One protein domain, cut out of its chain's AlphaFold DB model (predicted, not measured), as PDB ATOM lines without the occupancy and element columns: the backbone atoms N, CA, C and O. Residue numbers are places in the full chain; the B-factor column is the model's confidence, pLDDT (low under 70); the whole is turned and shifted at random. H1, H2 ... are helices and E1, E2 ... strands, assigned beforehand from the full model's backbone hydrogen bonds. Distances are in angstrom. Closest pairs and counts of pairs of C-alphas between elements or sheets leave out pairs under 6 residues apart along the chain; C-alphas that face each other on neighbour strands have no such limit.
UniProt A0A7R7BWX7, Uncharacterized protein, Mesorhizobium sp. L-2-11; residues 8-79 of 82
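Overview. This is residues 8 to 79 of the 82 residues of an uncharacterized protein of Mesorhizobium sp. L-2-11 (UniProt A0A7R7BWX7). Helix H1 packs over the hairpin E1-E2, helix H2 packs on H1 away from that hairpin, and the small hairpin E3-E4 sits near one end. The printed part has 72 residues with two named helices and four named strands, E1 E2 H1 E3 E4 H2; both two-stranded sheets are antiparallel, the class mixed. It is compact, with a radius of gyration of the C-alphas of 11.4 A, spanning 30 by 24 by 21 A.

Arrangement. Start at E1, residues 8 to 13: N 9 is 2.9 A from O 23 of E2, residues 18 to 25. In H1, residues 30 to 44, Ala 36 comes closest to E2, its C-alpha 5.1 A from that of Trp 22. Between E3, residues 49 to 51, and E4, residues 57 to 59, find N 58 and O 50 3.0 A apart. H2, residues 64 to 78, touches H1, the closest C-alphas, of Ile 34 and Arg 68, 6.2 A apart; they run opposite ways at a shallow tilt of 33 degrees, only just short of steep. In both helices every O i to N i+4 pair is within hydrogen-bond range.

Along the chain. Find C-alpha 8 at (-1.403, -22.363, 1.868), where E1 begins. H1 runs 21.0 A, and H2 21.1 A to C-alpha 78 at (13.447, -28.326, 3.828).

Size, cuts and confidence. The printed part has no cut, and its links are tight. Residues 53 to 68 and 73 to 79 have pLDDT under 70.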
ATOM      1  N   LEU A   8      -0.827 -23.443   1.080       91.00
ATOM      2  CA  LEU A   8      -1.403 -22.363   1.868       91.00
ATOM      3  C   LEU A   8      -0.404 -21.960   2.946       91.00
ATOM      4  O   LEU A   8      -0.003 -22.789   3.759       91.00
ATOM      5  N   VAL A   9      -0.073 -20.675   2.993       90.31
ATOM      6  CA  VAL A   9       0.644 -20.075   4.114       90.31
ATOM      7  C   VAL A   9      -0.321 -19.182   4.867       90.31
ATOM      8  O   VAL A   9      -0.976 -18.341   4.257       90.31
ATOM      9  N   ALA A  10      -0.412 -19.347   6.184       92.12
ATOM     10  CA  ALA A  10      -1.264 -18.526   7.032       92.12
ATOM     11  C   ALA A  10      -0.501 -18.071   8.275       92.12
ATOM     12  O   ALA A  10       0.108 -18.879   8.973       92.12
ATOM     13  N   VAL A  11      -0.586 -16.777   8.580       90.19
ATOM     14  CA  VAL A  11      -0.146 -16.237   9.867       90.19
ATOM     15  C   VAL A  11      -1.345 -16.244  10.796       90.19
ATOM     16  O   VAL A  11      -2.347 -15.568  10.548       90.19
ATOM     17  N   VAL A  12      -1.261 -17.031  11.864       91.06
ATOM     18  CA  VAL A  12      -2.376 -17.258  12.784       91.06
ATOM     19  C   VAL A  12      -1.975 -16.841  14.185       91.06
ATOM     20  O   VAL A  12      -0.959 -17.281  14.714       91.06
ATOM     21  N   GLN A  13      -2.815 -16.035  14.830       90.44
ATOM     22  CA  GLN A  13      -2.677 -15.793  16.255       90.44
ATOM     23  C   GLN A  13      -3.242 -16.976  17.042       90.44
ATOM     24  O   GLN A  13      -4.463 -17.151  17.121       90.44
ATOM     25  N   CYS A  14      -2.350 -17.735  17.676       84.38
ATOM     26  CA  CYS A  14      -2.663 -18.974  18.389       84.38
ATOM     27  C   CYS A  14      -3.747 -18.800  19.465       84.38
ATOM     28  O   CYS A  14      -4.701 -19.575  19.501       84.38
ATOM     29  N   PHE A  15      -3.666 -17.751  20.297       84.75
ATOM     30  CA  PHE A  15      -4.602 -17.562  21.416       84.75
ATOM     31  C   PHE A  15      -6.053 -17.338  20.966       84.75
ATOM     32  O   PHE A  15      -6.981 -17.914  21.522       84.75
ATOM     33  N   ARG A  16      -6.261 -16.512  19.931       88.31
ATOM     34  CA  ARG A  16      -7.606 -16.165  19.431       88.31
ATOM     35  C   ARG A  16      -8.044 -17.013  18.235       88.31
ATOM     36  O   ARG A  16      -9.120 -16.765  17.702       88.31
ATOM     37  N   ARG A  17      -7.201 -17.951  17.781       90.62
ATOM     38  CA  ARG A  17      -7.375 -18.734  16.542       90.62
ATOM     39  C   ARG A  17      -7.747 -17.861  15.336       90.62
ATOM     40  O   ARG A  17      -8.531 -18.256  14.480       90.62
ATOM     41  N   LYS A  18      -7.210 -16.637  15.297       92.81
ATOM     42  CA  LYS A  18      -7.539 -15.640  14.275       92.81
ATOM     43  C   LYS A  18      -6.458 -15.643  13.205       92.81
ATOM     44  O   LYS A  18      -5.290 -15.437  13.524       92.81
ATOM     45  N   VAL A  19      -6.860 -15.827  11.952       94.25
ATOM     46  CA  VAL A  19      -5.979 -15.645  10.794       94.25
ATOM     47  C   VAL A  19      -5.746 -14.147  10.597       94.25
ATOM     48  O   VAL A  19      -6.702 -13.377  10.501       94.25
ATOM     49  N   PHE A  20      -4.486 -13.729  10.596       93.31
ATOM     50  CA  PHE A  20      -4.077 -12.337  10.392       93.31
ATOM     51  C   PHE A  20      -3.842 -12.034   8.912       93.31
ATOM     52  O   PHE A  20      -4.260 -10.986   8.426       93.31
ATOM     53  N   SER A  21      -3.223 -12.967   8.194       94.88
ATOM     54  CA  SER A  21      -2.956 -12.890   6.757       94.88
ATOM     55  C   SER A  21      -2.718 -14.295   6.200       94.88
ATOM     56  O   SER A  21      -2.465 -15.240   6.954       94.88
ATOM     57  N   TRP A  22      -2.809 -14.442   4.878       95.12
ATOM     58  CA  TRP A  22      -2.543 -15.707   4.200       95.12
ATOM     59  C   TRP A  22      -2.158 -15.511   2.730       95.12
ATOM     60  O   TRP A  22      -2.481 -14.487   2.125       95.12
ATOM     61  N   ARG A  23      -1.475 -16.500   2.150       93.94
ATOM     62  CA  ARG A  23      -1.148 -16.594   0.720       93.94
ATOM     63  C   ARG A  23      -1.409 -18.006   0.227       93.94
ATOM     64  O   ARG A  23      -1.145 -18.969   0.944       93.94
ATOM     65  N   LEU A  24      -1.919 -18.119  -0.994       93.00
ATOM     66  CA  LEU A  24      -2.101 -19.391  -1.683       93.00
ATOM     67  C   LEU A  24      -1.215 -19.400  -2.921       93.00
ATOM     68  O   LEU A  24      -1.276 -18.473  -3.726       93.00
ATOM     69  N   SER A  25      -0.424 -20.452  -3.071       88.81
ATOM     70  CA  SER A  25       0.444 -20.652  -4.224       88.81
ATOM     71  C   SER A  25       0.302 -22.071  -4.760       88.81
ATOM     72  O   SER A  25      -0.004 -23.005  -4.023       88.81
ATOM     73  N   ILE A  26       0.532 -22.242  -6.057       89.25
ATOM     74  CA  ILE A  26       0.652 -23.564  -6.691       89.25
ATOM     75  C   ILE A  26       2.093 -24.100  -6.638       89.25
ATOM     76  O   ILE A  26       2.348 -25.240  -7.013       89.25
ATOM     77  N   THR A  27       3.034 -23.288  -6.149       82.75
ATOM     78  CA  THR A  27       4.435 -23.645  -5.905       82.75
ATOM     79  C   THR A  27       4.799 -23.402  -4.441       82.75
ATOM     80  O   THR A  27       4.268 -22.500  -3.791       82.75
ATOM     81  N   MET A  28       5.719 -24.206  -3.911       80.25
ATOM     82  CA  MET A  28       6.256 -24.012  -2.566       80.25
ATOM     83  C   MET A  28       7.402 -22.998  -2.629       80.25
ATOM     84  O   MET A  28       8.529 -23.361  -2.958       80.25
ATOM     85  N   ASP A  29       7.098 -21.726  -2.361       76.06
ATOM     86  CA  ASP A  29       8.052 -20.617  -2.462       76.06
ATOM     87  C   ASP A  29       8.068 -19.722  -1.211       76.06
ATOM     88  O   ASP A  29       7.049 -19.495  -0.550       76.06
ATOM     89  N   ALA A  30       9.247 -19.170  -0.924       77.88
ATOM     90  CA  ALA A  30       9.513 -18.253   0.175       77.88
ATOM     91  C   ALA A  30       8.770 -16.939   0.065       77.88
ATOM     92  O   ALA A  30       8.377 -16.392   1.100       77.88
ATOM     93  N   ALA A  31       8.557 -16.441  -1.155       83.25
ATOM     94  CA  ALA A  31       7.884 -15.166  -1.357       83.25
ATOM     95  C   ALA A  31       6.482 -15.182  -0.736       83.25
ATOM     96  O   ALA A  31       6.131 -14.268   0.003       83.25
ATOM     97  N   SER A  32       5.733 -16.278  -0.911       85.69
ATOM     98  CA  SER A  32       4.394 -16.432  -0.325       85.69
ATOM     99  C   SER A  32       4.413 -16.376   1.209       85.69
ATOM    100  O   SER A  32       3.539 -15.760   1.821       85.69
ATOM    101  N   CYS A  33       5.425 -16.972   1.848       84.75
ATOM    102  CA  CYS A  33       5.593 -16.894   3.299       84.75
ATOM    103  C   CYS A  33       5.946 -15.482   3.772       84.75
ATOM    104  O   CYS A  33       5.382 -14.994   4.753       84.75
ATOM    105  N   ILE A  34       6.875 -14.831   3.072       83.81
ATOM    106  CA  ILE A  34       7.362 -13.491   3.403       83.81
ATOM    107  C   ILE A  34       6.239 -12.467   3.253       83.81
ATOM    108  O   ILE A  34       6.017 -11.685   4.170       83.81
ATOM    109  N   GLU A  35       5.490 -12.504   2.153       89.06
ATOM    110  CA  GLU A  35       4.389 -11.571   1.907       89.06
ATOM    111  C   GLU A  35       3.264 -11.704   2.934       89.06
ATOM    112  O   GLU A  35       2.744 -10.696   3.419       89.06
ATOM    113  N   ALA A  36       2.882 -12.940   3.289       90.38
ATOM    114  CA  ALA A  36       1.893 -13.162   4.339       90.38
ATOM    115  C   ALA A  36       2.377 -12.543   5.658       90.38
ATOM    116  O   ALA A  36       1.629 -11.828   6.330       90.38
ATOM    117  N   LEU A  37       3.638 -12.771   6.019       87.12
ATOM    118  CA  LEU A  37       4.202 -12.240   7.249       87.12
ATOM    119  C   LEU A  37       4.322 -10.712   7.242       87.12
ATOM    120  O   LEU A  37       3.923 -10.079   8.216       87.12
ATOM    121  N   GLU A  38       4.811 -10.117   6.157       87.81
ATOM    122  CA  GLU A  38       4.908  -8.662   5.991       87.81
ATOM    123  C   GLU A  38       3.536  -7.996   6.146       87.81
ATOM    124  O   GLU A  38       3.409  -7.007   6.870       87.81
ATOM    125  N   GLU A  39       2.484  -8.576   5.561       91.12
ATOM    126  CA  GLU A  39       1.119  -8.071   5.719       91.12
ATOM    127  C   GLU A  39       0.622  -8.158   7.170       91.12
ATOM    128  O   GLU A  39      -0.004  -7.219   7.668       91.12
ATOM    129  N   ALA A  40       0.897  -9.266   7.865       90.81
ATOM    130  CA  ALA A  40       0.503  -9.421   9.264       90.81
ATOM    131  C   ALA A  40       1.225  -8.414  10.166       90.81
ATOM    132  O   ALA A  40       0.580  -7.768  10.992       90.81
ATOM    133  N   LEU A  41       2.536  -8.243   9.981       87.75
ATOM    134  CA  LEU A  41       3.344  -7.291  10.743       87.75
ATOM    135  C   LEU A  41       2.903  -5.848  10.480       87.75
ATOM    136  O   LEU A  41       2.770  -5.068  11.419       87.75
ATOM    137  N   ALA A  42       2.603  -5.500   9.227       88.25
ATOM    138  CA  ALA A  42       2.123  -4.166   8.874       88.25
ATOM    139  C   ALA A  42       0.760  -3.839   9.512       88.25
ATOM    140  O   ALA A  42       0.520  -2.698   9.900       88.25
ATOM    141  N   LYS A  43      -0.139  -4.827   9.629       90.56
ATOM    142  CA  LYS A  43      -1.495  -4.631  10.172       90.56
ATOM    143  C   LYS A  43      -1.579  -4.733  11.693       90.56
ATOM    144  O   LYS A  43      -2.416  -4.064  12.294       90.56
ATOM    145  N   TYR A  44      -0.776  -5.601  12.304       89.06
ATOM    146  CA  TYR A  44      -0.922  -5.990  13.712       89.06
ATOM    147  C   TYR A  44       0.329  -5.734  14.561       89.06
ATOM    148  O   TYR A  44       0.272  -5.921  15.776       89.06
ATOM    149  N   GLY A  45       1.425  -5.273  13.954       85.62
ATOM    150  CA  GLY A  45       2.702  -5.059  14.627       85.62
ATOM    151  C   GLY A  45       3.474  -6.355  14.871       85.62
ATOM    152  O   GLY A  45       3.099  -7.435  14.409       85.62
ATOM    153  N   ASN A  46       4.582  -6.244  15.603       83.25
ATOM    154  CA  ASN A  46       5.463  -7.378  15.856       83.25
ATOM    155  C   ASN A  46       4.929  -8.238  17.013       83.25
ATOM    156  O   ASN A  46       4.637  -7.701  18.083       83.25
ATOM    157  N   PRO A  47       4.830  -9.567  16.839       81.88
ATOM    158  CA  PRO A  47       4.497 -10.466  17.935       81.88
ATOM    159  C   PRO A  47       5.686 -10.617  18.892       81.88
ATOM    160  O   PRO A  47       6.835 -10.501  18.478       81.88
ATOM    161  N   GLU A  48       5.416 -10.955  20.155       77.81
ATOM    162  CA  GLU A  48       6.453 -11.305  21.143       77.81
ATOM    163  C   GLU A  48       7.075 -12.687  20.865       77.81
ATOM    164  O   GLU A  48       8.273 -12.904  21.049       77.81
ATOM    165  N   ILE A  49       6.263 -13.628  20.378       76.19
ATOM    166  CA  ILE A  49       6.676 -14.989  20.034       76.19
ATOM    167  C   ILE A  49       6.113 -15.315  18.655       76.19
ATOM    168  O   ILE A  49       4.912 -15.164  18.422       76.19
ATOM    169  N   PHE A  50       6.974 -15.778  17.750       78.75
ATOM    170  CA  PHE A  50       6.575 -16.262  16.435       78.75
ATOM    171  C   PHE A  50       7.094 -17.687  16.240       78.75
ATOM    172  O   PHE A  50       8.277 -17.973  16.413       78.75
ATOM    173  N   ASN A  51       6.200 -18.603  15.895       76.06
ATOM    174  CA  ASN A  51       6.544 -19.994  15.644       76.06
ATOM    175  C   ASN A  51       6.227 -20.345  14.193       76.06
ATOM    176  O   ASN A  51       5.170 -19.974  13.681       76.06
ATOM    177  N   SER A  52       7.122 -21.093  13.550       76.31
ATOM    178  CA  SER A  52       6.745 -21.843  12.355       76.31
ATOM    179  C   SER A  52       6.047 -23.147  12.752       76.31
ATOM    180  O   SER A  52       6.165 -23.633  13.881       76.31
ATOM    181  N   ASP A  53       5.290 -23.702  11.817       69.12
ATOM    182  CA  ASP A  53       4.575 -24.975  11.927       69.12
ATOM    183  C   ASP A  53       5.497 -26.181  12.168       69.12
ATOM    184  O   ASP A  53       5.075 -27.157  12.780       69.12
ATOM    185  N   GLN A  54       6.771 -26.094  11.781       63.00
ATOM    186  CA  GLN A  54       7.773 -27.135  12.039       63.00
ATOM    187  C   GLN A  54       8.696 -26.849  13.232       63.00
ATOM    188  O   GLN A  54       9.852 -27.268  13.263       63.00
ATOM    189  N   GLY A  55       8.192 -26.132  14.240       55.78
ATOM    190  CA  GLY A  55       8.856 -26.044  15.544       55.78
ATOM    191  C   GLY A  55      10.137 -25.211  15.557       55.78
ATOM    192  O   GLY A  55      10.912 -25.295  16.508       55.78
ATOM    193  N   THR A  56      10.374 -24.377  14.536       58.53
ATOM    194  CA  THR A  56      11.423 -23.358  14.637       58.53
ATOM    195  C   THR A  56      10.891 -22.226  15.508       58.53
ATOM    196  O   THR A  56      10.003 -21.469  15.106       58.53
ATOM    197  N   TYR A  57      11.424 -22.130  16.725       55.34
ATOM    198  CA  TYR A  57      11.171 -21.009  17.619       55.34
ATOM    199  C   TYR A  57      11.922 -19.793  17.093       55.34
ATOM    200  O   TYR A  57      13.152 -19.736  17.124       55.34
ATOM    201  N   LEU A  58      11.176 -18.822  16.582       58.34
ATOM    202  CA  LEU A  58      11.728 -17.564  16.118       58.34
ATOM    203  C   LEU A  58      11.380 -16.543  17.195       58.34
ATOM    204  O   LEU A  58      10.243 -16.085  17.307       58.34
ATOM    205  N   HIS A  59      12.358 -16.223  18.047       53.31
ATOM    206  CA  HIS A  59      12.230 -15.058  18.918       53.31
ATOM    207  C   HIS A  59      11.876 -13.863  18.036       53.31
ATOM    208  O   HIS A  59      12.519 -13.688  16.999       53.31
ATOM    209  N   ALA A  60      10.812 -13.144  18.425       54.31
ATOM    210  CA  ALA A  60      10.189 -12.036  17.708       54.31
ATOM    211  C   ALA A  60      11.108 -11.427  16.652       54.31
ATOM    212  O   ALA A  60      12.160 -10.878  16.986       54.31
ATOM    213  N   TYR A  61      10.715 -11.498  15.380       57.28
ATOM    214  CA  TYR A  61      11.416 -10.740  14.360       57.28
ATOM    215  C   TYR A  61      11.355  -9.273  14.760       57.28
ATOM    216  O   TYR A  61      10.307  -8.646  14.671       57.28
ATOM    217  N   THR A  62      12.467  -8.717  15.226       54.66
ATOM    218  CA  THR A  62      12.588  -7.284  15.504       54.66
ATOM    219  C   THR A  62      12.505  -6.475  14.211       54.66
ATOM    220  O   THR A  62      12.222  -5.282  14.255       54.66
ATOM    221  N   SER A  63      12.690  -7.117  13.047       60.28
ATOM    222  CA  SER A  63      12.523  -6.507  11.728       60.28
ATOM    223  C   SER A  63      12.196  -7.534  10.624       60.28
ATOM    224  O   SER A  63      12.613  -8.695  10.681       60.28
ATOM    225  N   VAL A  64      11.483  -7.086   9.582       61.75
ATOM    226  CA  VAL A  64      11.158  -7.862   8.364       61.75
ATOM    227  C   VAL A  64      12.391  -8.534   7.713       61.75
ATOM    228  O   VAL A  64      12.289  -9.694   7.313       61.75
ATOM    229  N   PRO A  65      13.585  -7.908   7.646       68.94
ATOM    230  CA  PRO A  65      14.801  -8.567   7.151       68.94
ATOM    231  C   PRO A  65      15.239  -9.801   7.959       68.94
ATOM    232  O   PRO A  65      15.696 -10.793   7.380       68.94
ATOM    233  N   GLY A  66      15.071  -9.771   9.286       69.31
ATOM    234  CA  GLY A  66      15.330 -10.933  10.143       69.31
ATOM    235  C   GLY A  66      14.370 -12.080   9.829       69.31
ATOM    236  O   GLY A  66      14.788 -13.235   9.730       69.31
ATOM    237  N   ALA A  67      13.108 -11.736   9.557       66.25
ATOM    238  CA  ALA A  67      12.096 -12.682   9.111       66.25
ATOM    239  C   ALA A  67      12.428 -13.345   7.785       66.25
ATOM    240  O   ALA A  67      12.450 -14.573   7.692       66.25
ATOM    241  N   ARG A  68      12.782 -12.538   6.786       68.50
ATOM    242  CA  ARG A  68      13.213 -13.021   5.472       68.50
ATOM    243  C   ARG A  68      14.383 -13.991   5.576       68.50
ATOM    244  O   ARG A  68      14.344 -15.050   4.962       68.50
ATOM    245  N   THR A  69      15.391 -13.664   6.383       71.94
ATOM    246  CA  THR A  69      16.588 -14.507   6.538       71.94
ATOM    247  C   THR A  69      16.250 -15.859   7.165       71.94
ATOM    248  O   THR A  69      16.728 -16.895   6.704       71.94
ATOM    249  N   ALA A  70      15.411 -15.870   8.201       70.00
ATOM    250  CA  ALA A  70      15.003 -17.101   8.866       70.00
ATOM    251  C   ALA A  70      14.090 -17.974   7.990       70.00
ATOM    252  O   ALA A  70      14.317 -19.178   7.894       70.00
ATOM    253  N   ILE A  71      13.105 -17.371   7.315       72.19
ATOM    254  CA  ILE A  71      12.203 -18.079   6.393       72.19
ATOM    255  C   ILE A  71      12.985 -18.641   5.200       72.19
ATOM    256  O   ILE A  71      12.783 -19.794   4.828       72.19
ATOM    257  N   ALA A  72      13.922 -17.874   4.634       70.81
ATOM    258  CA  ALA A  72      14.771 -18.347   3.543       70.81
ATOM    259  C   ALA A  72      15.645 -19.535   3.975       70.81
ATOM    260  O   ALA A  72      15.706 -20.536   3.265       70.81
ATOM    261  N   ARG A  73      16.272 -19.471   5.161       69.75
ATOM    262  CA  ARG A  73      17.034 -20.604   5.722       69.75
ATOM    263  C   ARG A  73      16.163 -21.843   5.911       69.75
ATOM    264  O   ARG A  73      16.597 -22.939   5.571       69.75
ATOM    265  N   TYR A  74      14.950 -21.663   6.426       67.12
ATOM    266  CA  TYR A  74      13.986 -22.743   6.623       67.12
ATOM    267  C   TYR A  74      13.617 -23.426   5.299       67.12
ATOM    268  O   TYR A  74      13.666 -24.649   5.198       67.12
ATOM    269  N   LEU A  75      13.322 -22.645   4.260       66.75
ATOM    270  CA  LEU A  75      12.922 -23.192   2.963       66.75
ATOM    271  C   LEU A  75      14.075 -23.845   2.208       66.75
ATOM    272  O   LEU A  75      13.858 -24.871   1.576       66.75
ATOM    273  N   ILE A  76      15.297 -23.319   2.321       67.56
ATOM    274  CA  ILE A  76      16.493 -23.970   1.766       67.56
ATOM    275  C   ILE A  76      16.769 -25.303   2.476       67.56
ATOM    276  O   ILE A  76      17.133 -26.274   1.821       67.56
ATOM    277  N   PHE A  77      16.593 -25.368   3.801       65.69
ATOM    278  CA  PHE A  77      16.816 -26.599   4.566       65.69
ATOM    279  C   PHE A  77      15.802 -27.698   4.215       65.69
ATOM    280  O   PHE A  77      16.190 -28.856   4.073       65.69
ATOM    281  N   TYR A  78      14.521 -27.348   4.060       57.75
ATOM    282  CA  TYR A  78      13.447 -28.326   3.828       57.75
ATOM    283  C   TYR A  78      13.127 -28.601   2.360       57.75
ATOM    284  O   TYR A  78      12.533 -29.634   2.059       57.75
ATOM    285  N   ASN A  79      13.523 -27.713   1.452       62.16
ATOM    286  CA  ASN A  79      13.420 -27.928   0.016       62.16
ATOM    287  C   ASN A  79      14.817 -27.832  -0.615       62.16
ATOM    288  O   ASN A  79      15.078 -26.899  -1.382       62.16
TER     289      ASN A  79